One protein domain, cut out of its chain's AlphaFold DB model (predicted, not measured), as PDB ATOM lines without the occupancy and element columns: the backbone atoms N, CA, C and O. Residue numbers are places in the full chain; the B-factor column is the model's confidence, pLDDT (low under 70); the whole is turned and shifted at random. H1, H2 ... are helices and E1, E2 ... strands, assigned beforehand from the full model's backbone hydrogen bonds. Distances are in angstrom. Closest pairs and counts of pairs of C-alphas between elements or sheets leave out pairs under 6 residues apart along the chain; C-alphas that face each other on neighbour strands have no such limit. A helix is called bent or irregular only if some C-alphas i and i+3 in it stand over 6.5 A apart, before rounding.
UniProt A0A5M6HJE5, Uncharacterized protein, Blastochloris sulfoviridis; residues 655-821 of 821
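AT A GLANCE: This is residues 655 to 821 of the 821 residues of an uncharacterized protein of Blastochloris sulfoviridis (UniProt A0A5M6HJE5). The long helix H4 runs through the middle of the domain, side by side with H3 and H7 in a three-helix bundle. H1 crosses the last part of H4, where H2 packs too, and the helical hairpin of H5 and H6 packs steeply across the bundle with H5 on H4 and H7, while the small strand hairpin of E1 and E2 lies off to one end. The printed part has 167 residues, with two strands and then seven helices along the chain; the two-stranded sheet, order E1 - E2, is antiparallel and the class is mostly helix. The whole is compact, with a radius of gyration of the C-alphas of 17.0 A and spans of 49 by 40 by 27 A.

IN THESE COORDINATES: After residues 655 to 665, E1 takes residues 666 to 668, from C-alpha 666 at (37.692, 48.315, 4.146), and E2 residues 674 to 677. H1 is residues 681 to 690, 14.3 A long, and H2 residues 692 to 696. H3 is residues 712 to 728, 24.2 A. H4, residues 732 to 755, measures 34.3 A from C-alpha 732 at (35.775, 21.515, 21.659). H5 is residues 765 to 776, 16.7 A, and H6 residues 785 to 797, 18.3 A. H7, residues 803 to 819, measures 26.0 A and ends with C-alpha 819 at (58.526, 36.239, 4.094); it is neither bent nor irregular, but only just: C-alphas 816 and 819 are 6.0 A apart.

HOW THE PARTS SIT: H4 is the hub, touching five helices. The hairpin of H3 and H4 has a shallow tilt of 17 degrees, opposite ways, and its closest C-alphas, of Val 723 and Ala 735, are 4.4 A apart. H7 touches H3 at 8 degrees, opposite ways, closest at the C-alphas of Ala 716 and Ser 811, 4.3 A. H1 touches residues 745 to 755 of H4 at a steep tilt of 69 degrees, only just short of about perpendicular; the closest C-alphas, of Ala 689 and Ala 752, are 4.3 A apart. H2 touches H4 closest at the C-alphas of Ala 692 and Ala 755, 5.0 A. H5 touches H4 at a steep tilt of 60 degrees, closest at the C-alphas of Lys 740 and Ala 775, 5.4 A. H6 and H7 only just touch, with 3 pairs of C-alphas within 8 A, closest at Leu 795 and Leu 803, 7.2 A. In the hairpin of E1 and E2, N 675 and O 667 are within hydrogen-bond range at 2.8 A; E1 is apart from the seven helices. Every O i to N i+4 pair is within hydrogen-bond range in H1, H2, H4, H5 and H6, against 12 of 13 in H3 and 11 of 13 in H7.

THE WHOLE: The two C-alphas farthest apart, of Phe 671 and Ala 786, are 54.0 A apart. The printed part has no cut, and the link from H2 to H3, residues 697 to 711, is long. The model's confidence is under 70 at residues 655 to 659, 665 to 678 and 781.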
ATOM      1  N   ALA A 655      39.922  46.283  14.556       58.41
ATOM      2  CA  ALA A 655      41.071  46.111  15.449       58.41
ATOM      3  C   ALA A 655      40.850  44.972  16.459       58.41
ATOM      4  O   ALA A 655      41.716  44.699  17.291       58.41
ATOM      5  N   PHE A 656      39.699  44.297  16.398       63.97
ATOM      6  CA  PHE A 656      39.413  43.150  17.240       63.97
ATOM      7  C   PHE A 656      40.357  41.985  16.900       63.97
ATOM      8  O   PHE A 656      40.524  41.632  15.735       63.97
ATOM      9  N   ARG A 657      40.945  41.351  17.924       63.03
ATOM     10  CA  ARG A 657      41.947  40.265  17.795       63.03
ATOM     11  C   ARG A 657      41.498  39.055  16.956       63.03
ATOM     12  O   ARG A 657      42.320  38.267  16.508       63.03
ATOM     13  N   GLU A 658      40.192  38.911  16.747       61.75
ATOM     14  CA  GLU A 658      39.552  37.853  15.960       61.75
ATOM     15  C   GLU A 658      39.116  38.299  14.543       61.75
ATOM     16  O   GLU A 658      38.426  37.548  13.840       61.75
ATOM     17  N   ALA A 659      39.493  39.514  14.132       66.50
ATOM     18  CA  ALA A 659      39.119  40.159  12.875       66.50
ATOM     19  C   ALA A 659      40.359  40.726  12.153       66.50
ATOM     20  O   ALA A 659      40.635  41.923  12.176       66.50
ATOM     21  N   SER A 660      41.109  39.850  11.482       75.38
ATOM     22  CA  SER A 660      42.255  40.233  10.655       75.38
ATOM     23  C   SER A 660      41.853  41.180   9.522       75.38
ATOM     24  O   SER A 660      40.817  41.013   8.866       75.38
ATOM     25  N   ARG A 661      42.747  42.130   9.222       74.81
ATOM     26  CA  ARG A 661      42.640  43.060   8.092       74.81
ATOM     27  C   ARG A 661      42.423  42.348   6.752       74.81
ATOM     28  O   ARG A 661      41.759  42.909   5.888       74.81
ATOM     29  N   ASP A 662      42.911  41.121   6.585       80.88
ATOM     30  CA  ASP A 662      42.735  40.340   5.352       80.88
ATOM     31  C   ASP A 662      41.292  39.852   5.114       80.88
ATOM     32  O   ASP A 662      40.915  39.546   3.978       80.88
ATOM     33  N   TYR A 663      40.460  39.834   6.162       78.56
ATOM     34  CA  TYR A 663      39.008  39.657   6.065       78.56
ATOM     35  C   TYR A 663      38.233  40.979   6.004       78.56
ATOM     36  O   TYR A 663      37.024  40.950   5.769       78.56
ATOM     37  N   SER A 664      38.893  42.121   6.209       72.06
ATOM     38  CA  SER A 664      38.232  43.420   6.153       72.06
ATOM     39  C   SER A 664      37.827  43.755   4.722       72.06
ATOM     40  O   SER A 664      38.602  43.611   3.779       72.06
ATOM     41  N   ASP A 665      36.606  44.257   4.587       63.97
ATOM     42  CA  ASP A 665      36.082  44.862   3.371       63.97
ATOM     43  C   ASP A 665      36.489  46.339   3.233       63.97
ATOM     44  O   ASP A 665      36.019  46.998   2.314       63.97
ATOM     45  N   GLN A 666      37.335  46.890   4.122       60.00
ATOM     46  CA  GLN A 666      37.692  48.315   4.146       60.00
ATOM     47  C   GLN A 666      39.205  48.584   4.101       60.00
ATOM     48  O   GLN A 666      39.960  48.225   5.007       60.00
ATOM     49  N   THR A 667      39.641  49.347   3.100       52.75
ATOM     50  CA  THR A 667      41.005  49.895   3.001       52.75
ATOM     51  C   THR A 667      41.173  51.207   3.782       52.75
ATOM     52  O   THR A 667      40.208  51.917   4.079       52.75
ATOM     53  N   ILE A 668      42.418  51.531   4.147       51.19
ATOM     54  CA  ILE A 668      42.820  52.720   4.919       51.19
ATOM     55  C   ILE A 668      44.011  53.362   4.200       51.19
ATOM     56  O   ILE A 668      44.947  52.642   3.844       51.19
ATOM     57  N   ASP A 669      43.980  54.680   3.996       49.28
ATOM     58  CA  ASP A 669      45.077  55.444   3.400       49.28
ATOM     59  C   ASP A 669      46.237  55.686   4.381       49.28
ATOM     60  O   ASP A 669      46.159  55.405   5.580       49.28
ATOM     61  N   ALA A 670      47.331  56.246   3.859       32.16
ATOM     62  CA  ALA A 670      48.535  56.570   4.626       32.16
ATOM     63  C   ALA A 670      48.323  57.619   5.742       32.16
ATOM     64  O   ALA A 670      49.227  57.847   6.539       32.16
ATOM     65  N   PHE A 671      47.141  58.241   5.820       34.81
ATOM     66  CA  PHE A 671      46.759  59.232   6.829       34.81
ATOM     67  C   PHE A 671      45.724  58.676   7.827       34.81
ATOM     68  O   PHE A 671      45.127  59.433   8.591       34.81
ATOM     69  N   GLY A 672      45.478  57.360   7.818       40.91
ATOM     70  CA  GLY A 672      44.526  56.694   8.710       40.91
ATOM     71  C   GLY A 672      43.053  56.840   8.304       40.91
ATOM     72  O   GLY A 672      42.176  56.314   8.998       40.91
ATOM     73  N   ARG A 673      42.757  57.509   7.181       47.41
ATOM     74  CA  ARG A 673      41.394  57.724   6.674       47.41
ATOM     75  C   ARG A 673      40.963  56.508   5.865       47.41
ATOM     76  O   ARG A 673      41.747  55.939   5.116       47.41
ATOM     77  N   ARG A 674      39.710  56.068   5.998       52.75
ATOM     78  CA  ARG A 674      39.249  54.849   5.312       52.75
ATOM     79  C   ARG A 674      38.953  55.138   3.839       52.75
ATOM     80  O   ARG A 674      38.162  56.027   3.533       52.75
ATOM     81  N   THR A 675      39.505  54.352   2.918       54.16
ATOM     82  CA  THR A 675      39.505  54.603   1.462       54.16
ATOM     83  C   THR A 675      39.232  53.349   0.623       54.16
ATOM     84  O   THR A 675      40.020  53.050  -0.258       54.16
ATOM     85  N   GLN A 676      38.121  52.640   0.882       55.59
ATOM     86  CA  GLN A 676      37.123  52.116  -0.093       55.59
ATOM     87  C   GLN A 676      36.447  50.859   0.491       55.59
ATOM     88  O   GLN A 676      36.871  50.405   1.551       55.59
ATOM     89  N   ILE A 677      35.368  50.368  -0.136       55.16
ATOM     90  CA  ILE A 677      34.886  48.994   0.069       55.16
ATOM     91  C   ILE A 677      35.421  48.153  -1.091       55.16
ATOM     92  O   ILE A 677      35.050  48.402  -2.237       55.16
ATOM     93  N   GLU A 678      36.303  47.201  -0.804       61.53
ATOM     94  CA  GLU A 678      36.921  46.313  -1.799       61.53
ATOM     95  C   GLU A 678      36.701  44.842  -1.423       61.53
ATOM     96  O   GLU A 678      36.345  44.517  -0.288       61.53
ATOM     97  N   THR A 679      36.894  43.942  -2.388       73.19
ATOM     98  CA  THR A 679      36.892  42.494  -2.145       73.19
ATOM     99  C   THR A 679      37.932  42.164  -1.064       73.19
ATOM    100  O   THR A 679      39.099  42.503  -1.249       73.19
ATOM    101  N   PRO A 680      37.566  41.502   0.053       80.56
ATOM    102  CA  PRO A 680      38.534  41.171   1.097       80.56
ATOM    103  C   PRO A 680      39.694  40.339   0.550       80.56
ATOM    104  O   PRO A 680      39.484  39.449  -0.279       80.56
ATOM    105  N   ARG A 681      40.915  40.567   1.045       86.00
ATOM    106  CA  ARG A 681      42.132  39.925   0.514       86.00
ATOM    107  C   ARG A 681      42.057  38.393   0.542       86.00
ATOM    108  O   ARG A 681      42.499  37.740  -0.400       86.00
ATOM    109  N   ILE A 682      41.425  37.803   1.564       88.06
ATOM    110  CA  ILE A 682      41.165  36.351   1.605       88.06
ATOM    111  C   ILE A 682      40.245  35.884   0.469       88.06
ATOM    112  O   ILE A 682      40.422  34.776  -0.030       88.06
ATOM    113  N   ALA A 683      39.266  36.687   0.048       86.88
ATOM    114  CA  ALA A 683      38.380  36.326  -1.056       86.88
ATOM    115  C   ALA A 683      39.114  36.370  -2.409       86.88
ATOM    116  O   ALA A 683      38.950  35.446  -3.202       86.88
ATOM    117  N   GLU A 684      39.989  37.357  -2.632       89.25
ATOM    118  CA  GLU A 684      40.879  37.388  -3.807       89.25
ATOM    119  C   GLU A 684      41.819  36.173  -3.844       89.25
ATOM    120  O   GLU A 684      41.931  35.492  -4.861       89.25
ATOM    121  N   LEU A 685      42.460  35.849  -2.714       92.31
ATOM    122  CA  LEU A 685      43.348  34.689  -2.617       92.31
ATOM    123  C   LEU A 685      42.590  33.371  -2.829       92.31
ATOM    124  O   LEU A 685      43.095  32.489  -3.517       92.31
ATOM    125  N   LYS A 686      41.357  33.235  -2.319       93.00
ATOM    126  CA  LYS A 686      40.514  32.052  -2.575       93.00
ATOM    127  C   LYS A 686      40.075  31.938  -4.039       93.00
ATOM    128  O   LYS A 686      40.030  30.824  -4.558       93.00
ATOM    129  N   ASP A 687      39.820  33.053  -4.724       91.75
ATOM    130  CA  ASP A 687      39.554  33.060  -6.168       91.75
ATOM    131  C   ASP A 687      40.780  32.577  -6.969       91.75
ATOM    132  O   ASP A 687      40.656  31.651  -7.774       91.75
ATOM    133  N   ILE A 688      41.980  33.095  -6.669       93.62
ATOM    134  CA  ILE A 688      43.242  32.633  -7.280       93.62
ATOM    135  C   ILE A 688      43.479  31.143  -6.987       93.62
ATOM    136  O   ILE A 688      43.805  30.385  -7.900       93.62
ATOM    137  N   ALA A 689      43.267  30.696  -5.745       94.25
ATOM    138  CA  ALA A 689      43.419  29.294  -5.351       94.25
ATOM    139  C   ALA A 689      42.493  28.356  -6.142       94.25
ATOM    140  O   ALA A 689      42.917  27.274  -6.550       94.25
ATOM    141  N   SER A 690      41.250  28.779  -6.402       93.88
ATOM    142  CA  SER A 690      40.286  28.006  -7.199       93.88
ATOM    143  C   SER A 690      40.701  27.840  -8.668       93.88
ATOM    144  O   SER A 690      40.324  26.858  -9.300       93.88
ATOM    145  N   LYS A 691      41.529  28.760  -9.187       94.75
ATOM    146  CA  LYS A 691      42.049  28.784 -10.567       94.75
ATOM    147  C   LYS A 691      43.497  28.298 -10.678       94.75
ATOM    148  O   LYS A 691      44.059  28.305 -11.769       94.75
ATOM    149  N   ALA A 692      44.128  27.887  -9.576       92.94
ATOM    150  CA  ALA A 692      45.563  27.595  -9.555       92.94
ATOM    151  C   ALA A 692      45.973  26.500 -10.547       92.94
ATOM    152  O   ALA A 692      47.046  26.590 -11.133       92.94
ATOM    153  N   ASP A 693      45.116  25.503 -10.769       92.81
ATOM    154  CA  ASP A 693      45.393  24.397 -11.688       92.81
ATOM    155  C   ASP A 693      45.324  24.859 -13.162       92.81
ATOM    156  O   ASP A 693      46.103  24.399 -13.997       92.81
ATOM    157  N   ASP A 694      44.470  25.842 -13.478       93.69
ATOM    158  CA  ASP A 694      44.441  26.521 -14.783       93.69
ATOM    159  C   ASP A 694      45.652  27.440 -14.985       93.69
ATOM    160  O   ASP A 694      46.195  27.507 -16.090       93.69
ATOM    161  N   ILE A 695      46.097  28.119 -13.924       91.81
ATOM    162  CA  ILE A 695      47.291  28.976 -13.936       91.81
ATOM    163  C   ILE A 695      48.560  28.125 -14.106       91.81
ATOM    164  O   ILE A 695      49.415  28.441 -14.934       91.81
ATOM    165  N   ALA A 696      48.662  27.005 -13.387       89.44
ATOM    166  CA  ALA A 696      49.760  26.047 -13.507       89.44
ATOM    167  C   ALA A 696      49.805  25.390 -14.898       89.44
ATOM    168  O   ALA A 696      50.882  25.236 -15.470       89.44
ATOM    169  N   ALA A 697      48.640  25.071 -15.476       91.44
ATOM    170  CA  ALA A 697      48.515  24.567 -16.844       91.44
ATOM    171  C   ALA A 697      48.685  25.647 -17.935       91.44
ATOM    172  O   ALA A 697      48.599  25.327 -19.121       91.44
ATOM    173  N   GLY A 698      48.883  26.922 -17.571       90.62
ATOM    174  CA  GLY A 698      49.028  28.034 -18.514       90.62
ATOM    175  C   GLY A 698      47.753  28.398 -19.288       90.62
ATOM    176  O   GLY A 698      47.835  29.127 -20.275       90.62
ATOM    177  N   ARG A 699      46.579  27.910 -18.861       95.38
ATOM    178  CA  ARG A 699      45.273  28.230 -19.468       95.38
ATOM    179  C   ARG A 699      44.801  29.645 -19.128       95.38
ATOM    180  O   ARG A 699      44.073  30.250 -19.910       95.38
ATOM    181  N   ILE A 700      45.216  30.163 -17.974       93.94
ATOM    182  CA  ILE A 700      44.928  31.520 -17.493       93.94
ATOM    183  C   ILE A 700      46.256  32.119 -17.000       93.94
ATOM    184  O   ILE A 700      46.998  31.422 -16.306       93.94
ATOM    185  N   PRO A 701      46.609  33.375 -17.328       89.62
ATOM    186  CA  PRO A 701      47.799  34.002 -16.760       89.62
ATOM    187  C   PRO A 701      47.634  34.228 -15.243       89.62
ATOM    188  O   PRO A 701      46.524  34.522 -14.790       89.62
ATOM    189  N   PRO A 702      48.714  34.152 -14.442       89.62
ATOM    190  CA  PRO A 702      48.675  34.622 -13.060       89.62
ATOM    191  C   PRO A 702      48.350  36.130 -13.012       89.62
ATOM    192  O   PRO A 702      48.580  36.840 -13.999       89.62
ATOM    193  N   PRO A 703      47.832  36.651 -11.883       89.06
ATOM    194  CA  PRO A 703      47.558  38.078 -11.734       89.06
ATOM    195  C   PRO A 703      48.819  38.919 -11.981       89.06
ATOM    196  O   PRO A 703      49.903  38.601 -11.498       89.06
ATOM    197  N   ALA A 704      48.666  40.015 -12.732       86.81
ATOM    198  CA  ALA A 704      49.782  40.861 -13.170       86.81
ATOM    199  C   ALA A 704      50.524  41.566 -12.015       86.81
ATOM    200  O   ALA A 704      51.679  41.958 -12.171       86.81
ATOM    201  N   GLN A 705      49.867  41.721 -10.864       88.00
ATOM    202  CA  GLN A 705      50.481  42.124  -9.602       88.00
ATOM    203  C   GLN A 705      50.237  41.009  -8.575       88.00
ATOM    204  O   GLN A 705      49.085  40.592  -8.432       88.00
ATOM    205  N   PRO A 706      51.268  40.516  -7.861       88.56
ATOM    206  CA  PRO A 706      51.077  39.460  -6.878       88.56
ATOM    207  C   PRO A 706      50.203  39.905  -5.701       88.56
ATOM    208  O   PRO A 706      50.538  40.836  -4.967       88.56
ATOM    209  N   VAL A 707      49.107  39.187  -5.492       90.75
ATOM    210  CA  VAL A 707      48.193  39.332  -4.361       90.75
ATOM    211  C   VAL A 707      48.771  38.587  -3.161       90.75
ATOM    212  O   VAL A 707      49.092  37.398  -3.240       90.75
ATOM    213  N   ARG A 708      48.900  39.299  -2.037       91.00
ATOM    214  CA  ARG A 708      49.468  38.812  -0.772       91.00
ATOM    215  C   ARG A 708      48.589  39.234   0.400       91.00
ATOM    216  O   ARG A 708      47.938  40.276   0.335       91.00
ATOM    217  N   LEU A 709      48.621  38.444   1.470       90.25
ATOM    218  CA  LEU A 709      48.112  38.828   2.783       90.25
ATOM    219  C   LEU A 709      48.725  40.167   3.220       90.25
ATOM    220  O   LEU A 709      49.936  40.371   3.111       90.25
ATOM    221  N   ALA A 710      47.877  41.069   3.700       86.31
ATOM    222  CA  ALA A 710      48.246  42.371   4.231       86.31
ATOM    223  C   ALA A 710      48.769  42.275   5.672       86.31
ATOM    224  O   ALA A 710      49.639  43.060   6.043       86.31
ATOM    225  N   ASP A 711      48.249  41.334   6.466       86.38
ATOM    226  CA  ASP A 711      48.709  41.058   7.827       86.38
ATOM    227  C   ASP A 711      48.615  39.549   8.158       86.38
ATOM    228  O   ASP A 711      47.663  39.082   8.800       86.38
ATOM    229  N   PRO A 712      49.625  38.758   7.733       90.50
ATOM    230  CA  PRO A 712      49.681  37.329   8.027       90.50
ATOM    231  C   PRO A 712      49.713  37.023   9.531       90.50
ATOM    232  O   PRO A 712      49.231  35.971   9.944       90.50
ATOM    233  N   GLN A 713      50.248  37.934  10.353       88.44
ATOM    234  CA  GLN A 713      50.374  37.750  11.800       88.44
ATOM    235  C   GLN A 713      49.029  37.959  12.511       88.44
ATOM    236  O   GLN A 713      48.643  37.130  13.335       88.44
ATOM    237  N   ALA A 714      48.262  38.991  12.149       83.12
ATOM    238  CA  ALA A 714      46.899  39.164  12.656       83.12
ATOM    239  C   ALA A 714      45.969  38.025  12.199       83.12
ATOM    240  O   ALA A 714      45.099  37.591  12.954       83.12
ATOM    241  N   LEU A 715      46.159  37.496  10.983       88.00
ATOM    242  CA  LEU A 715      45.417  36.323  10.502       88.00
ATOM    243  C   LEU A 715      45.758  35.049  11.297       88.00
ATOM    244  O   LEU A 715      44.855  34.289  11.654       88.00
ATOM    245  N   ALA A 716      47.041  34.844  11.596       88.00
ATOM    246  CA  ALA A 716      47.531  33.764  12.445       88.00
ATOM    247  C   ALA A 716      46.900  33.827  13.850       88.00
ATOM    248  O   ALA A 716      46.259  32.872  14.304       88.00
ATOM    249  N   GLN A 717      46.996  34.998  14.492       88.00
ATOM    250  CA  GLN A 717      46.438  35.255  15.819       88.00
ATOM    251  C   GLN A 717      44.917  35.063  15.855       88.00
ATOM    252  O   GLN A 717      44.424  34.411  16.773       88.00
ATOM    253  N   GLN A 718      44.183  35.534  14.838       88.88
ATOM    254  CA  GLN A 718      42.733  35.339  14.733       88.88
ATOM    255  C   GLN A 718      42.340  33.861  14.849       88.88
ATOM    256  O   GLN A 718      41.403  33.533  15.578       88.88
ATOM    257  N   PHE A 719      42.991  32.960  14.104       89.94
ATOM    258  CA  PHE A 719      42.606  31.546  14.129       89.94
ATOM    259  C   PHE A 719      43.017  30.861  15.432       89.94
ATOM    260  O   PHE A 719      42.238  30.067  15.958       89.94
ATOM    261  N   HIS A 720      44.180  31.198  15.990       92.31
ATOM    262  CA  HIS A 720      44.604  30.665  17.284       92.31
ATOM    263  C   HIS A 720      43.684  31.121  18.430       92.31
ATOM    264  O   HIS A 720      43.235  30.291  19.222       92.31
ATOM    265  N   GLU A 721      43.316  32.406  18.482       87.56
ATOM    266  CA  GLU A 721      42.380  32.941  19.479       87.56
ATOM    267  C   GLU A 721      40.979  32.324  19.327       87.56
ATOM    268  O   GLU A 721      40.362  31.965  20.325       87.56
ATOM    269  N   LYS A 722      40.494  32.096  18.096       87.38
ATOM    270  CA  LYS A 722      39.203  31.416  17.871       87.38
ATOM    271  C   LYS A 722      39.203  29.950  18.308       87.38
ATOM    272  O   LYS A 722      38.169  29.461  18.756       87.38
ATOM    273  N   VAL A 723      40.324  29.236  18.202       91.38
ATOM    274  CA  VAL A 723      40.424  27.860  18.722       91.38
ATOM    275  C   VAL A 723      40.502  27.875  20.253       91.38
ATOM    276  O   VAL A 723      39.679  27.247  20.917       91.38
ATOM    277  N   THR A 724      41.442  28.630  20.824       88.31
ATOM    278  CA  THR A 724      41.678  28.685  22.281       88.31
ATOM    279  C   THR A 724      40.525  29.329  23.054       88.31
ATOM    280  O   THR A 724      40.182  28.877  24.144       88.31
ATOM    281  N   GLY A 725      39.858  30.336  22.486       80.94
ATOM    282  CA  GLY A 725      38.631  30.933  23.012       80.94
ATOM    283  C   GLY A 725      37.529  29.901  23.216       80.94
ATOM    284  O   GLY A 725      37.015  29.777  24.325       80.94
ATOM    285  N   ASN A 726      37.230  29.094  22.197       84.12
ATOM    286  CA  ASN A 726      36.195  28.066  22.308       84.12
ATOM    287  C   ASN A 726      36.603  26.903  23.228       84.12
ATOM    288  O   ASN A 726      35.774  26.446  24.013       84.12
ATOM    289  N   LEU A 727      37.884  26.514  23.258       85.69
ATOM    290  CA  LEU A 727      38.390  25.565  24.262       85.69
ATOM    291  C   LEU A 727      38.214  26.088  25.701       85.69
ATOM    292  O   LEU A 727      37.756  25.340  26.562       85.69
ATOM    293  N   ARG A 728      38.494  27.374  25.963       81.56
ATOM    294  CA  ARG A 728      38.271  28.009  27.281       81.56
ATOM    295  C   ARG A 728      36.790  28.118  27.658       81.56
ATOM    296  O   ARG A 728      36.478  28.067  28.844       81.56
ATOM    297  N   ARG A 729      35.884  28.230  26.678       71.12
ATOM    298  CA  ARG A 729      34.421  28.153  26.880       71.12
ATOM    299  C   ARG A 729      33.910  26.717  27.083       71.12
ATOM    300  O   ARG A 729      32.736  26.539  27.386       71.12
ATOM    301  N   GLY A 730      34.763  25.701  26.931       78.19
ATOM    302  CA  GLY A 730      34.374  24.294  27.034       78.19
ATOM    303  C   GLY A 730      33.687  23.733  25.783       78.19
ATOM    304  O   GLY A 730      33.052  22.689  25.876       78.19
ATOM    305  N   ASP A 731      33.822  24.389  24.623       81.19
ATOM    306  CA  ASP A 731      33.272  23.931  23.341       81.19
ATOM    307  C   ASP A 731      34.387  23.403  22.407       81.19
ATOM    308  O   ASP A 731      34.924  24.141  21.567       81.19
ATOM    309  N   PRO A 732      34.771  22.115  22.531       87.25
ATOM    310  CA  PRO A 732      35.775  21.515  21.659       87.25
ATOM    311  C   PRO A 732      35.286  21.376  20.211       87.25
ATOM    312  O   PRO A 732      36.101  21.380  19.291       87.25
ATOM    313  N   PHE A 733      33.975  21.282  19.972       86.69
ATOM    314  CA  PHE A 733      33.422  21.102  18.630       86.69
ATOM    315  C   PHE A 733      33.491  22.402  17.818       86.69
ATOM    316  O   PHE A 733      33.893  22.377  16.650       86.69
ATOM    317  N   GLU A 734      33.209  23.550  18.444       84.38
ATOM    318  CA  GLU A 734      33.455  24.864  17.846       84.38
ATOM    319  C   GLU A 734      34.953  25.112  17.652       84.38
ATOM    320  O   GLU A 734      35.359  25.576  16.586       84.38
ATOM    321  N   ALA A 735      35.796  24.735  18.617       90.62
ATOM    322  CA  ALA A 735      37.245  24.834  18.460       90.62
ATOM    323  C   ALA A 735      37.746  24.055  17.225       90.62
ATOM    324  O   ALA A 735      38.517  24.595  16.428       90.62
ATOM    325  N   ILE A 736      37.249  22.832  16.990       92.69
ATOM    326  CA  ILE A 736      37.547  22.048  15.775       92.69
ATOM    327  C   ILE A 736      36.982  22.736  14.521       92.69
ATOM    328  O   ILE A 736      37.654  22.778  13.489       92.69
ATOM    329  N   ALA A 737      35.784  23.324  14.594       89.50
ATOM    330  CA  ALA A 737      35.183  24.061  13.481       89.50
ATOM    331  C   ALA A 737      36.030  25.273  13.053       89.50
ATOM    332  O   ALA A 737      36.205  25.524  11.858       89.50
ATOM    333  N   GLN A 738      36.571  26.023  14.017       91.69
ATOM    334  CA  GLN A 738      37.440  27.172  13.763       91.69
ATOM    335  C   GLN A 738      38.832  26.732  13.290       91.69
ATOM    336  O   GLN A 738      39.356  27.317  12.340       91.69
ATOM    337  N   ALA A 739      39.387  25.649  13.852       95.19
ATOM    338  CA  ALA A 739      40.623  25.039  13.365       95.19
ATOM    339  C   ALA A 739      40.494  24.619  11.890       95.19
ATOM    340  O   ALA A 739      41.350  24.963  11.077       95.19
ATOM    341  N   LYS A 740      39.380  23.978  11.510       94.69
ATOM    342  CA  LYS A 740      39.072  23.600  10.123       94.69
ATOM    343  C   LYS A 740      38.988  24.803   9.178       94.69
ATOM    344  O   LYS A 740      39.611  24.771   8.120       94.69
ATOM    345  N   LYS A 741      38.327  25.902   9.574       91.44
ATOM    346  CA  LYS A 741      38.339  27.164   8.797       91.44
ATOM    347  C   LYS A 741      39.758  27.730   8.628       91.44
ATOM    348  O   LYS A 741      40.060  28.297   7.575       91.44
ATOM    349  N   GLY A 742      40.605  27.586   9.651       94.31
ATOM    350  CA  GLY A 742      42.021  27.950   9.608       94.31
ATOM    351  C   GLY A 742      42.790  27.116   8.586       94.31
ATOM    352  O   GLY A 742      43.437  27.680   7.711       94.31
ATOM    353  N   VAL A 743      42.636  25.789   8.626       96.62
ATOM    354  CA  VAL A 743      43.237  24.849   7.664       96.62
ATOM    355  C   VAL A 743      42.811  25.161   6.227       96.62
ATOM    356  O   VAL A 743      43.669  25.372   5.373       96.62
ATOM    357  N   GLU A 744      41.503  25.269   5.971       94.56
ATOM    358  CA  GLU A 744      40.939  25.617   4.656       94.56
ATOM    359  C   GLU A 744      41.453  26.970   4.133       94.56
ATOM    360  O   GLU A 744      41.533  27.198   2.927       94.56
ATOM    361  N   THR A 745      41.769  27.901   5.036       94.88
ATOM    362  CA  THR A 745      42.278  29.224   4.665       94.88
ATOM    363  C   THR A 745      43.787  29.197   4.427       94.88
ATOM    364  O   THR A 745      44.229  29.801   3.455       94.88
ATOM    365  N   LEU A 746      44.570  28.462   5.226       96.00
ATOM    366  CA  LEU A 746      46.011  28.309   5.006       96.00
ATOM    367  C   LEU A 746      46.292  27.590   3.682       96.00
ATOM    368  O   LEU A 746      47.104  28.069   2.895       96.00
ATOM    369  N   ASP A 747      45.585  26.490   3.409       95.19
ATOM    370  CA  ASP A 747      45.747  25.726   2.169       95.19
ATOM    371  C   ASP A 747      45.376  26.564   0.935       95.19
ATOM    372  O   ASP A 747      46.135  26.622  -0.032       95.19
ATOM    373  N   ALA A 748      44.280  27.333   1.006       94.62
ATOM    374  CA  ALA A 748      43.925  28.277  -0.051       94.62
ATOM    375  C   ALA A 748      45.006  29.349  -0.276       94.62
ATOM    376  O   ALA A 748      45.343  29.637  -1.423       94.62
ATOM    377  N   VAL A 749      45.590  29.924   0.783       95.44
ATOM    378  CA  VAL A 749      46.661  30.924   0.630       95.44
ATOM    379  C   VAL A 749      47.939  30.292   0.066       95.44
ATOM    380  O   VAL A 749      48.518  30.858  -0.859       95.44
ATOM    381  N   HIS A 750      48.342  29.099   0.519       95.06
ATOM    382  CA  HIS A 750      49.473  28.363  -0.063       95.06
ATOM    383  C   HIS A 750      49.241  28.041  -1.549       95.06
ATOM    384  O   HIS A 750      50.116  28.309  -2.375       95.06
ATOM    385  N   LYS A 751      48.054  27.536  -1.919       94.62
ATOM    386  CA  LYS A 751      47.689  27.239  -3.316       94.62
ATOM    387  C   LYS A 751      47.683  28.510  -4.180       94.62
ATOM    388  O   LYS A 751      48.198  28.490  -5.298       94.62
ATOM    389  N   ALA A 752      47.194  29.634  -3.651       95.31
ATOM    390  CA  ALA A 752      47.222  30.930  -4.331       95.31
ATOM    391  C   ALA A 752      48.639  31.504  -4.495       95.31
ATOM    392  O   ALA A 752      48.964  32.059  -5.542       95.31
ATOM    393  N   TYR A 753      49.496  31.389  -3.479       95.75
ATOM    394  CA  TYR A 753      50.885  31.854  -3.548       95.75
ATOM    395  C   TYR A 753      51.700  30.991  -4.523       95.75
ATOM    396  O   TYR A 753      52.440  31.539  -5.342       95.75
ATOM    397  N   GLY A 754      51.489  29.669  -4.521       93.75
ATOM    398  CA  GLY A 754      52.090  28.737  -5.479       93.75
ATOM    399  C   GLY A 754      51.694  29.026  -6.932       93.75
ATOM    400  O   GLY A 754      52.567  29.115  -7.794       93.75
ATOM    401  N   ALA A 755      50.407  29.279  -7.207       94.06
ATOM    402  CA  ALA A 755      49.936  29.699  -8.536       94.06
ATOM    403  C   ALA A 755      50.606  30.995  -9.028       94.06
ATOM    404  O   ALA A 755      50.915  31.142 -10.209       94.06
ATOM    405  N   GLN A 756      50.870  31.922  -8.105       93.94
ATOM    406  CA  GLN A 756      51.565  33.185  -8.366       93.94
ATOM    407  C   GLN A 756      53.099  33.054  -8.371       93.94
ATOM    408  O   GLN A 756      53.786  34.050  -8.590       93.94
ATOM    409  N   ARG A 757      53.639  31.847  -8.146       92.25
ATOM    410  CA  ARG A 757      55.079  31.549  -8.033       92.25
ATOM    411  C   ARG A 757      55.793  32.370  -6.951       92.25
ATOM    412  O   ARG A 757      56.976  32.677  -7.083       92.25
ATOM    413  N   LEU A 758      55.078  32.726  -5.884       92.69
ATOM    414  CA  LEU A 758      55.669  33.369  -4.714       92.69
ATOM    415  C   LEU A 758      56.504  32.351  -3.922       92.69
ATOM    416  O   LEU A 758      56.054  31.215  -3.754       92.69
ATOM    417  N   PRO A 759      57.690  32.730  -3.410       89.19
ATOM    418  CA  PRO A 759      58.512  31.828  -2.616       89.19
ATOM    419  C   PRO A 759      57.819  31.543  -1.281       89.19
ATOM    420  O   PRO A 759      57.674  32.426  -0.438       89.19
ATOM    421  N   ILE A 760      57.387  30.299  -1.092       90.25
ATOM    422  CA  ILE A 760      56.787  29.796   0.146       90.25
ATOM    423  C   ILE A 760      57.563  28.578   0.629       90.25
ATOM    424  O   ILE A 760      57.999  27.756  -0.176       90.25
ATOM    425  N   GLY A 761      57.732  28.467   1.946       86.56
ATOM    426  CA  GLY A 761      58.268  27.257   2.559       86.56
ATOM    427  C   GLY A 761      57.296  26.085   2.422       86.56
ATOM    428  O   GLY A 761      56.080  26.271   2.298       86.56
ATOM    429  N   GLU A 762      57.830  24.868   2.472       88.81
ATOM    430  CA  GLU A 762      57.004  23.668   2.565       88.81
ATOM    431  C   GLU A 762      56.402  23.532   3.968       88.81
ATOM    432  O   GLU A 762      57.073  23.751   4.977       88.81
ATOM    433  N   LEU A 763      55.128  23.138   4.033       93.56
ATOM    434  CA  LEU A 763      54.479  22.781   5.294       93.56
ATOM    435  C   LEU A 763      55.086  21.472   5.832       93.56
ATOM    436  O   LEU A 763      55.129  20.499   5.071       93.56
ATOM    437  N   PRO A 764      55.476  21.394   7.122       95.12
ATOM    438  CA  PRO A 764      55.964  20.160   7.733       95.12
ATOM    439  C   PRO A 764      55.011  18.983   7.501       95.12
ATOM    440  O   PRO A 764      53.794  19.121   7.649       95.12
ATOM    441  N   ALA A 765      55.553  17.812   7.153       94.50
ATOM    442  CA  ALA A 765      54.749  16.657   6.743       94.50
ATOM    443  C   ALA A 765      53.725  16.230   7.811       94.50
ATOM    444  O   ALA A 765      52.568  15.968   7.488       94.50
ATOM    445  N   ASN A 766      54.117  16.244   9.089       95.06
ATOM    446  CA  ASN A 766      53.229  15.923  10.205       95.06
ATOM    447  C   ASN A 766      52.098  16.956  10.372       95.06
ATOM    448  O   ASN A 766      50.953  16.579  10.623       95.06
ATOM    449  N   LEU A 767      52.388  18.247  10.164       96.38
ATOM    450  CA  LEU A 767      51.373  19.300  10.159       96.38
ATOM    451  C   LEU A 767      50.406  19.126   8.989       96.38
ATOM    452  O   LEU A 767      49.205  19.246   9.198       96.38
ATOM    453  N   ARG A 768      50.893  18.772   7.793       95.75
ATOM    454  CA  ARG A 768      50.029  18.477   6.641       95.75
ATOM    455  C   ARG A 768      49.087  17.298   6.923       95.75
ATOM    456  O   ARG A 768      47.900  17.407   6.638       95.75
ATOM    457  N   SER A 769      49.570  16.215   7.535       94.94
ATOM    458  CA  SER A 769      48.710  15.087   7.935       94.94
ATOM    459  C   SER A 769      47.669  15.475   8.994       94.94
ATOM    460  O   SER A 769      46.503  15.101   8.871       94.94
ATOM    461  N   ALA A 770      48.044  16.287   9.987       96.25
ATOM    462  CA  ALA A 770      47.096  16.796  10.979       96.25
ATOM    463  C   ALA A 770      46.068  17.769  10.371       96.25
ATOM    464  O   ALA A 770      44.885  17.679  10.687       96.25
ATOM    465  N   MET A 771      46.482  18.646   9.448       97.19
ATOM    466  CA  MET A 771      45.583  19.503   8.666       97.19
ATOM    467  C   MET A 771      44.542  18.667   7.911       97.19
ATOM    468  O   MET A 771      43.350  18.956   7.993       97.19
ATOM    469  N   ASP A 772      44.971  17.591   7.253       95.56
ATOM    470  CA  ASP A 772      44.095  16.633   6.575       95.56
ATOM    471  C   ASP A 772      43.073  15.985   7.527       95.56
ATOM    472  O   ASP A 772      41.896  15.864   7.178       95.56
ATOM    473  N   ALA A 773      43.497  15.586   8.731       94.38
ATOM    474  CA  ALA A 773      42.614  15.016   9.750       94.38
ATOM    475  C   ALA A 773      41.572  16.038  10.247       94.38
ATOM    476  O   ALA A 773      40.381  15.729  10.331       94.38
ATOM    477  N   VAL A 774      41.989  17.285  10.497       95.06
ATOM    478  CA  VAL A 774      41.095  18.392  10.882       95.06
ATOM    479  C   VAL A 774      40.107  18.724   9.761       95.06
ATOM    480  O   VAL A 774      38.913  18.874  10.020       95.06
ATOM    481  N   ALA A 775      40.562  18.776   8.507       92.75
ATOM    482  CA  ALA A 775      39.711  19.040   7.349       92.75
ATOM    483  C   ALA A 775      38.666  17.933   7.123       92.75
ATOM    484  O   ALA A 775      37.514  18.231   6.793       92.75
ATOM    485  N   LYS A 776      39.026  16.662   7.345       91.25
ATOM    486  CA  LYS A 776      38.126  15.501   7.192       91.25
ATOM    487  C   LYS A 776      37.197  15.282   8.393       91.25
ATOM    488  O   LYS A 776      36.219  14.552   8.261       91.25
ATOM    489  N   SER A 777      37.452  15.925   9.536       88.56
ATOM    490  CA  SER A 777      36.627  15.777  10.741       88.56
ATOM    491  C   SER A 777      35.171  16.213  10.519       88.56
ATOM    492  O   SER A 777      34.898  17.313  10.017       88.56
ATOM    493  N   ASN A 778      34.238  15.347  10.932       83.44
ATOM    494  CA  ASN A 778      32.795  15.611  10.943       83.44
ATOM    495  C   ASN A 778      32.272  16.046  12.328       83.44
ATOM    496  O   ASN A 778      31.097  16.383  12.461       83.44
ATOM    497  N   LEU A 779      33.141  16.088  13.348       80.69
ATOM    498  CA  LEU A 779      32.794  16.455  14.728       80.69
ATOM    499  C   LEU A 779      32.043  17.798  14.865       80.69
ATOM    500  O   LEU A 779      31.106  17.856  15.655       80.69
ATOM    501  N   PRO A 780      32.344  18.857  14.078       72.12
ATOM    502  CA  PRO A 780      31.570  20.106  14.105       72.12
ATOM    503  C   PRO A 780      30.105  20.007  13.647       72.12
ATOM    504  O   PRO A 780      29.353  20.970  13.807       72.12
ATOM    505  N   ALA A 781      29.717  18.906  12.997       67.06
ATOM    506  CA  ALA A 781      28.353  18.645  12.528       67.06
ATOM    507  C   ALA A 781      27.692  17.476  13.275       67.06
ATOM    508  O   ALA A 781      26.476  17.459  13.443       67.06
ATOM    509  N   GLN A 782      28.489  16.512  13.735       72.44
ATOM    510  CA  GLN A 782      28.063  15.365  14.528       72.44
ATOM    511  C   GLN A 782      28.943  15.292  15.773       72.44
ATOM    512  O   GLN A 782      29.983  14.634  15.782       72.44
ATOM    513  N   ALA A 783      28.528  16.023  16.805       73.19
ATOM    514  CA  ALA A 783      29.184  16.008  18.099       73.19
ATOM    515  C   ALA A 783      29.023  14.618  18.739       73.19
ATOM    516  O   ALA A 783      27.908  14.170  19.002       73.19
ATOM    517  N   ASP A 784      30.149  13.937  18.948       81.06
ATOM    518  CA  ASP A 784      30.238  12.604  19.537       81.06
ATOM    519  C   ASP A 784      31.512  12.506  20.390       81.06
ATOM    520  O   ASP A 784      32.590  12.937  19.973       81.06
ATOM    521  N   ALA A 785      31.385  11.966  21.603       78.31
ATOM    522  CA  ALA A 785      32.466  11.950  22.585       78.31
ATOM    523  C   ALA A 785      33.568  10.925  22.256       78.31
ATOM    524  O   ALA A 785      34.743  11.183  22.524       78.31
ATOM    525  N   ALA A 786      33.215   9.785  21.652       82.38
ATOM    526  CA  ALA A 786      34.177   8.748  21.285       82.38
ATOM    527  C   ALA A 786      35.003   9.171  20.060       82.38
ATOM    528  O   ALA A 786      36.226   9.038  20.049       82.38
ATOM    529  N   ALA A 787      34.352   9.761  19.058       84.25
ATOM    530  CA  ALA A 787      35.010  10.342  17.901       84.25
ATOM    531  C   ALA A 787      35.844  11.584  18.270       84.25
ATOM    532  O   ALA A 787      36.889  11.800  17.658       84.25
ATOM    533  N   LEU A 788      35.452  12.367  19.290       87.44
ATOM    534  CA  LEU A 788      36.287  13.446  19.834       87.44
ATOM    535  C   LEU A 788      37.577  12.897  20.462       87.44
ATOM    536  O   LEU A 788      38.655  13.407  20.157       87.44
ATOM    537  N   ALA A 789      37.490  11.837  21.270       85.62
ATOM    538  CA  ALA A 789      38.668  11.174  21.830       85.62
ATOM    539  C   ALA A 789      39.586  10.613  20.724       85.62
ATOM    540  O   ALA A 789      40.774  10.927  20.697       85.62
ATOM    541  N   ALA A 790      39.022   9.900  19.740       88.94
ATOM    542  CA  ALA A 790      39.771   9.372  18.595       88.94
ATOM    543  C   ALA A 790      40.419  10.478  17.731       88.94
ATOM    544  O   ALA A 790      41.488  10.284  17.148       88.94
ATOM    545  N   PHE A 791      39.804  11.659  17.657       93.06
ATOM    546  CA  PHE A 791      40.386  12.835  17.013       93.06
ATOM    547  C   PHE A 791      41.554  13.427  17.827       93.06
ATOM    548  O   PHE A 791      42.591  13.744  17.241       93.06
ATOM    549  N   GLU A 792      41.443  13.518  19.160       91.12
ATOM    550  CA  GLU A 792      42.571  13.894  20.032       91.12
ATOM    551  C   GLU A 792      43.734  12.884  19.934       91.12
ATOM    552  O   GLU A 792      44.896  13.295  19.901       91.12
ATOM    553  N   ASP A 793      43.445  11.580  19.842       90.81
ATOM    554  CA  ASP A 793      44.448  10.533  19.582       90.81
ATOM    555  C   ASP A 793      45.103  10.702  18.201       90.81
ATOM    556  O   ASP A 793      46.321  10.586  18.077       90.81
ATOM    557  N   THR A 794      44.325  11.044  17.166       94.38
ATOM    558  CA  THR A 794      44.840  11.278  15.803       94.38
ATOM    559  C   THR A 794      45.805  12.468  15.759       94.38
ATOM    560  O   THR A 794      46.869  12.379  15.146       94.38
ATOM    561  N   LEU A 795      45.487  13.573  16.448       95.19
ATOM    562  CA  LEU A 795      46.402  14.716  16.561       95.19
ATOM    563  C   LEU A 795      47.693  14.346  17.311       95.19
ATOM    564  O   LEU A 795      48.784  14.709  16.858       95.19
ATOM    565  N   ARG A 796      47.593  13.560  18.394       93.94
ATOM    566  CA  ARG A 796      48.763  13.028  19.117       93.94
ATOM    567  C   ARG A 796      49.607  12.088  18.255       93.94
ATOM    568  O   ARG A 796      50.831  12.203  18.272       93.94
ATOM    569  N   GLY A 797      48.985  11.255  17.420       94.06
ATOM    570  CA  GLY A 797      49.665  10.418  16.423       94.06
ATOM    571  C   GLY A 797      50.453  11.207  15.364       94.06
ATOM    572  O   GLY A 797      51.396  10.679  14.779       94.06
ATOM    573  N   HIS A 798      50.127  12.486  15.153       95.44
ATOM    574  CA  HIS A 798      50.889  13.413  14.306       95.44
ATOM    575  C   HIS A 798      51.872  14.311  15.092       95.44
ATOM    576  O   HIS A 798      52.479  15.224  14.522       95.44
ATOM    577  N   GLY A 799      52.071  14.042  16.386       94.88
ATOM    578  CA  GLY A 799      53.037  14.732  17.244       94.88
ATOM    579  C   GLY A 799      52.537  16.030  17.887       94.88
ATOM    580  O   GLY A 799      53.356  16.783  18.409       94.88
ATOM    581  N   PHE A 800      51.228  16.304  17.862       96.06
ATOM    582  CA  PHE A 800      50.630  17.477  18.513       96.06
ATOM    583  C   PHE A 800      50.072  17.102  19.885       96.06
ATOM    584  O   PHE A 800      49.322  16.138  20.015       96.06
ATOM    585  N   ARG A 801      50.394  17.881  20.920       92.94
ATOM    586  CA  ARG A 801      49.958  17.595  22.300       92.94
ATOM    587  C   ARG A 801      48.449  17.761  22.486       92.94
ATOM    588  O   ARG A 801      47.849  17.081  23.312       92.94
ATOM    589  N   SER A 802      47.850  18.686  21.741       93.00
ATOM    590  CA  SER A 802      46.434  19.047  21.816       93.00
ATOM    591  C   SER A 802      45.990  19.790  20.549       93.00
ATOM    592  O   SER A 802      46.810  20.177  19.713       93.00
ATOM    593  N   LEU A 803      44.684  20.057  20.430       94.50
ATOM    594  CA  LEU A 803      44.143  20.952  19.400       94.50
ATOM    595  C   LEU A 803      44.681  22.391  19.524       94.50
ATOM    596  O   LEU A 803      44.854  23.077  18.518       94.50
ATOM    597  N   GLU A 804      44.977  22.841  20.744       94.19
ATOM    598  CA  GLU A 804      45.594  24.144  21.010       94.19
ATOM    599  C   GLU A 804      47.028  24.207  20.463       94.19
ATOM    600  O   GLU A 804      47.332  25.122  19.698       94.19
ATOM    601  N   ASP A 805      47.864  23.199  20.745       95.50
ATOM    602  CA  ASP A 805      49.221  23.077  20.185       95.50
ATOM    603  C   ASP A 805      49.184  23.012  18.648       95.50
ATOM    604  O   ASP A 805      49.856  23.800  17.977       95.50
ATOM    605  N   PHE A 806      48.300  22.185  18.072       97.25
ATOM    606  CA  PHE A 806      48.045  22.177  16.626       97.25
ATOM    607  C   PHE A 806      47.697  23.575  16.090       97.25
ATOM    608  O   PHE A 806      48.276  24.010  15.095       97.25
ATOM    609  N   SER A 807      46.800  24.313  16.753       96.31
ATOM    610  CA  SER A 807      46.417  25.662  16.317       96.31
ATOM    611  C   SER A 807      47.566  26.671  16.413       96.31
ATOM    612  O   SER A 807      47.685  27.532  15.544       96.31
ATOM    613  N   GLY A 808      48.452  26.537  17.406       95.56
ATOM    614  CA  GLY A 808      49.667  27.345  17.528       95.56
ATOM    615  C   GLY A 808      50.674  27.055  16.410       95.56
ATOM    616  O   GLY A 808      51.255  27.978  15.838       95.56
ATOM    617  N   LYS A 809      50.837  25.784  16.018       96.38
ATOM    618  CA  LYS A 809      51.670  25.412  14.859       96.38
ATOM    619  C   LYS A 809      51.042  25.836  13.528       96.38
ATOM    620  O   LYS A 809      51.764  26.288  12.649       96.38
ATOM    621  N   LEU A 810      49.719  25.758  13.381       96.25
ATOM    622  CA  LEU A 810      49.000  26.283  12.214       96.25
ATOM    623  C   LEU A 810      49.173  27.810  12.094       96.25
ATOM    624  O   LEU A 810      49.453  28.325  11.013       96.25
ATOM    625  N   SER A 811      49.066  28.518  13.222       94.12
ATOM    626  CA  SER A 811      49.311  29.958  13.350       94.12
ATOM    627  C   SER A 811      50.728  30.340  12.894       94.12
ATOM    628  O   SER A 811      50.884  31.231  12.059       94.12
ATOM    629  N   SER A 812      51.764  29.598  13.308       93.69
ATOM    630  CA  SER A 812      53.143  29.896  12.879       93.69
ATOM    631  C   SER A 812      53.363  29.780  11.363       93.69
ATOM    632  O   SER A 812      54.208  30.489  10.816       93.69
ATOM    633  N   GLN A 813      52.588  28.945  10.658       95.62
ATOM    634  CA  GLN A 813      52.659  28.861   9.193       95.62
ATOM    635  C   GLN A 813      52.011  30.067   8.510       95.62
ATOM    636  O   GLN A 813      52.573  30.583   7.547       95.62
ATOM    637  N   PHE A 814      50.881  30.564   9.030       94.50
ATOM    638  CA  PHE A 814      50.325  31.838   8.569       94.50
ATOM    639  C   PHE A 814      51.332  32.976   8.758       94.50
ATOM    640  O   PHE A 814      51.567  33.741   7.826       94.50
ATOM    641  N   GLU A 815      51.985  33.054   9.920       91.56
ATOM    642  CA  GLU A 815      52.987  34.088  10.181       91.56
ATOM    643  C   GLU A 815      54.190  33.988   9.222       91.56
ATOM    644  O   GLU A 815      54.661  35.009   8.714       91.56
ATOM    645  N   ALA A 816      54.653  32.773   8.904       92.50
ATOM    646  CA  ALA A 816      55.769  32.543   7.984       92.50
ATOM    647  C   ALA A 816      55.531  33.115   6.570       92.50
ATOM    648  O   ALA A 816      56.488  33.515   5.901       92.50
ATOM    649  N   LEU A 817      54.272  33.253   6.132       93.00
ATOM    650  CA  LEU A 817      53.916  33.850   4.837       93.00
ATOM    651  C   LEU A 817      54.315  35.333   4.707       93.00
ATOM    652  O   LEU A 817      54.354  35.841   3.585       93.00
ATOM    653  N   LYS A 818      54.679  36.023   5.802       89.75
ATOM    654  CA  LYS A 818      55.246  37.389   5.759       89.75
ATOM    655  C   LYS A 818      56.582  37.479   5.004       89.75
ATOM    656  O   LYS A 818      56.989  38.568   4.591       89.75
ATOM    657  N   TRP A 819      57.253  36.343   4.811       87.12
ATOM    658  CA  TRP A 819      58.526  36.239   4.094       87.12
ATOM    659  C   TRP A 819      58.384  35.936   2.596       87.12
ATOM    660  O   TRP A 819      59.379  36.013   1.880       87.12
ATOM    661  N   ALA A 820      57.172  35.656   2.102       86.19
ATOM    662  CA  ALA A 820      56.920  35.413   0.682       86.19
ATOM    663  C   ALA A 820      57.005  36.724  -0.122       86.19
ATOM    664  O   ALA A 820      56.024  37.470  -0.239       86.19
ATOM    665  N   LYS A 821      58.205  37.034  -0.628       72.88
ATOM    666  CA  LYS A 821      58.539  38.322  -1.251       72.88
ATOM    667  C   LYS A 821      58.882  38.256  -2.730       72.88
ATOM    668  O   LYS A 821      59.415  37.228  -3.180       72.88
TER     669      LYS A 821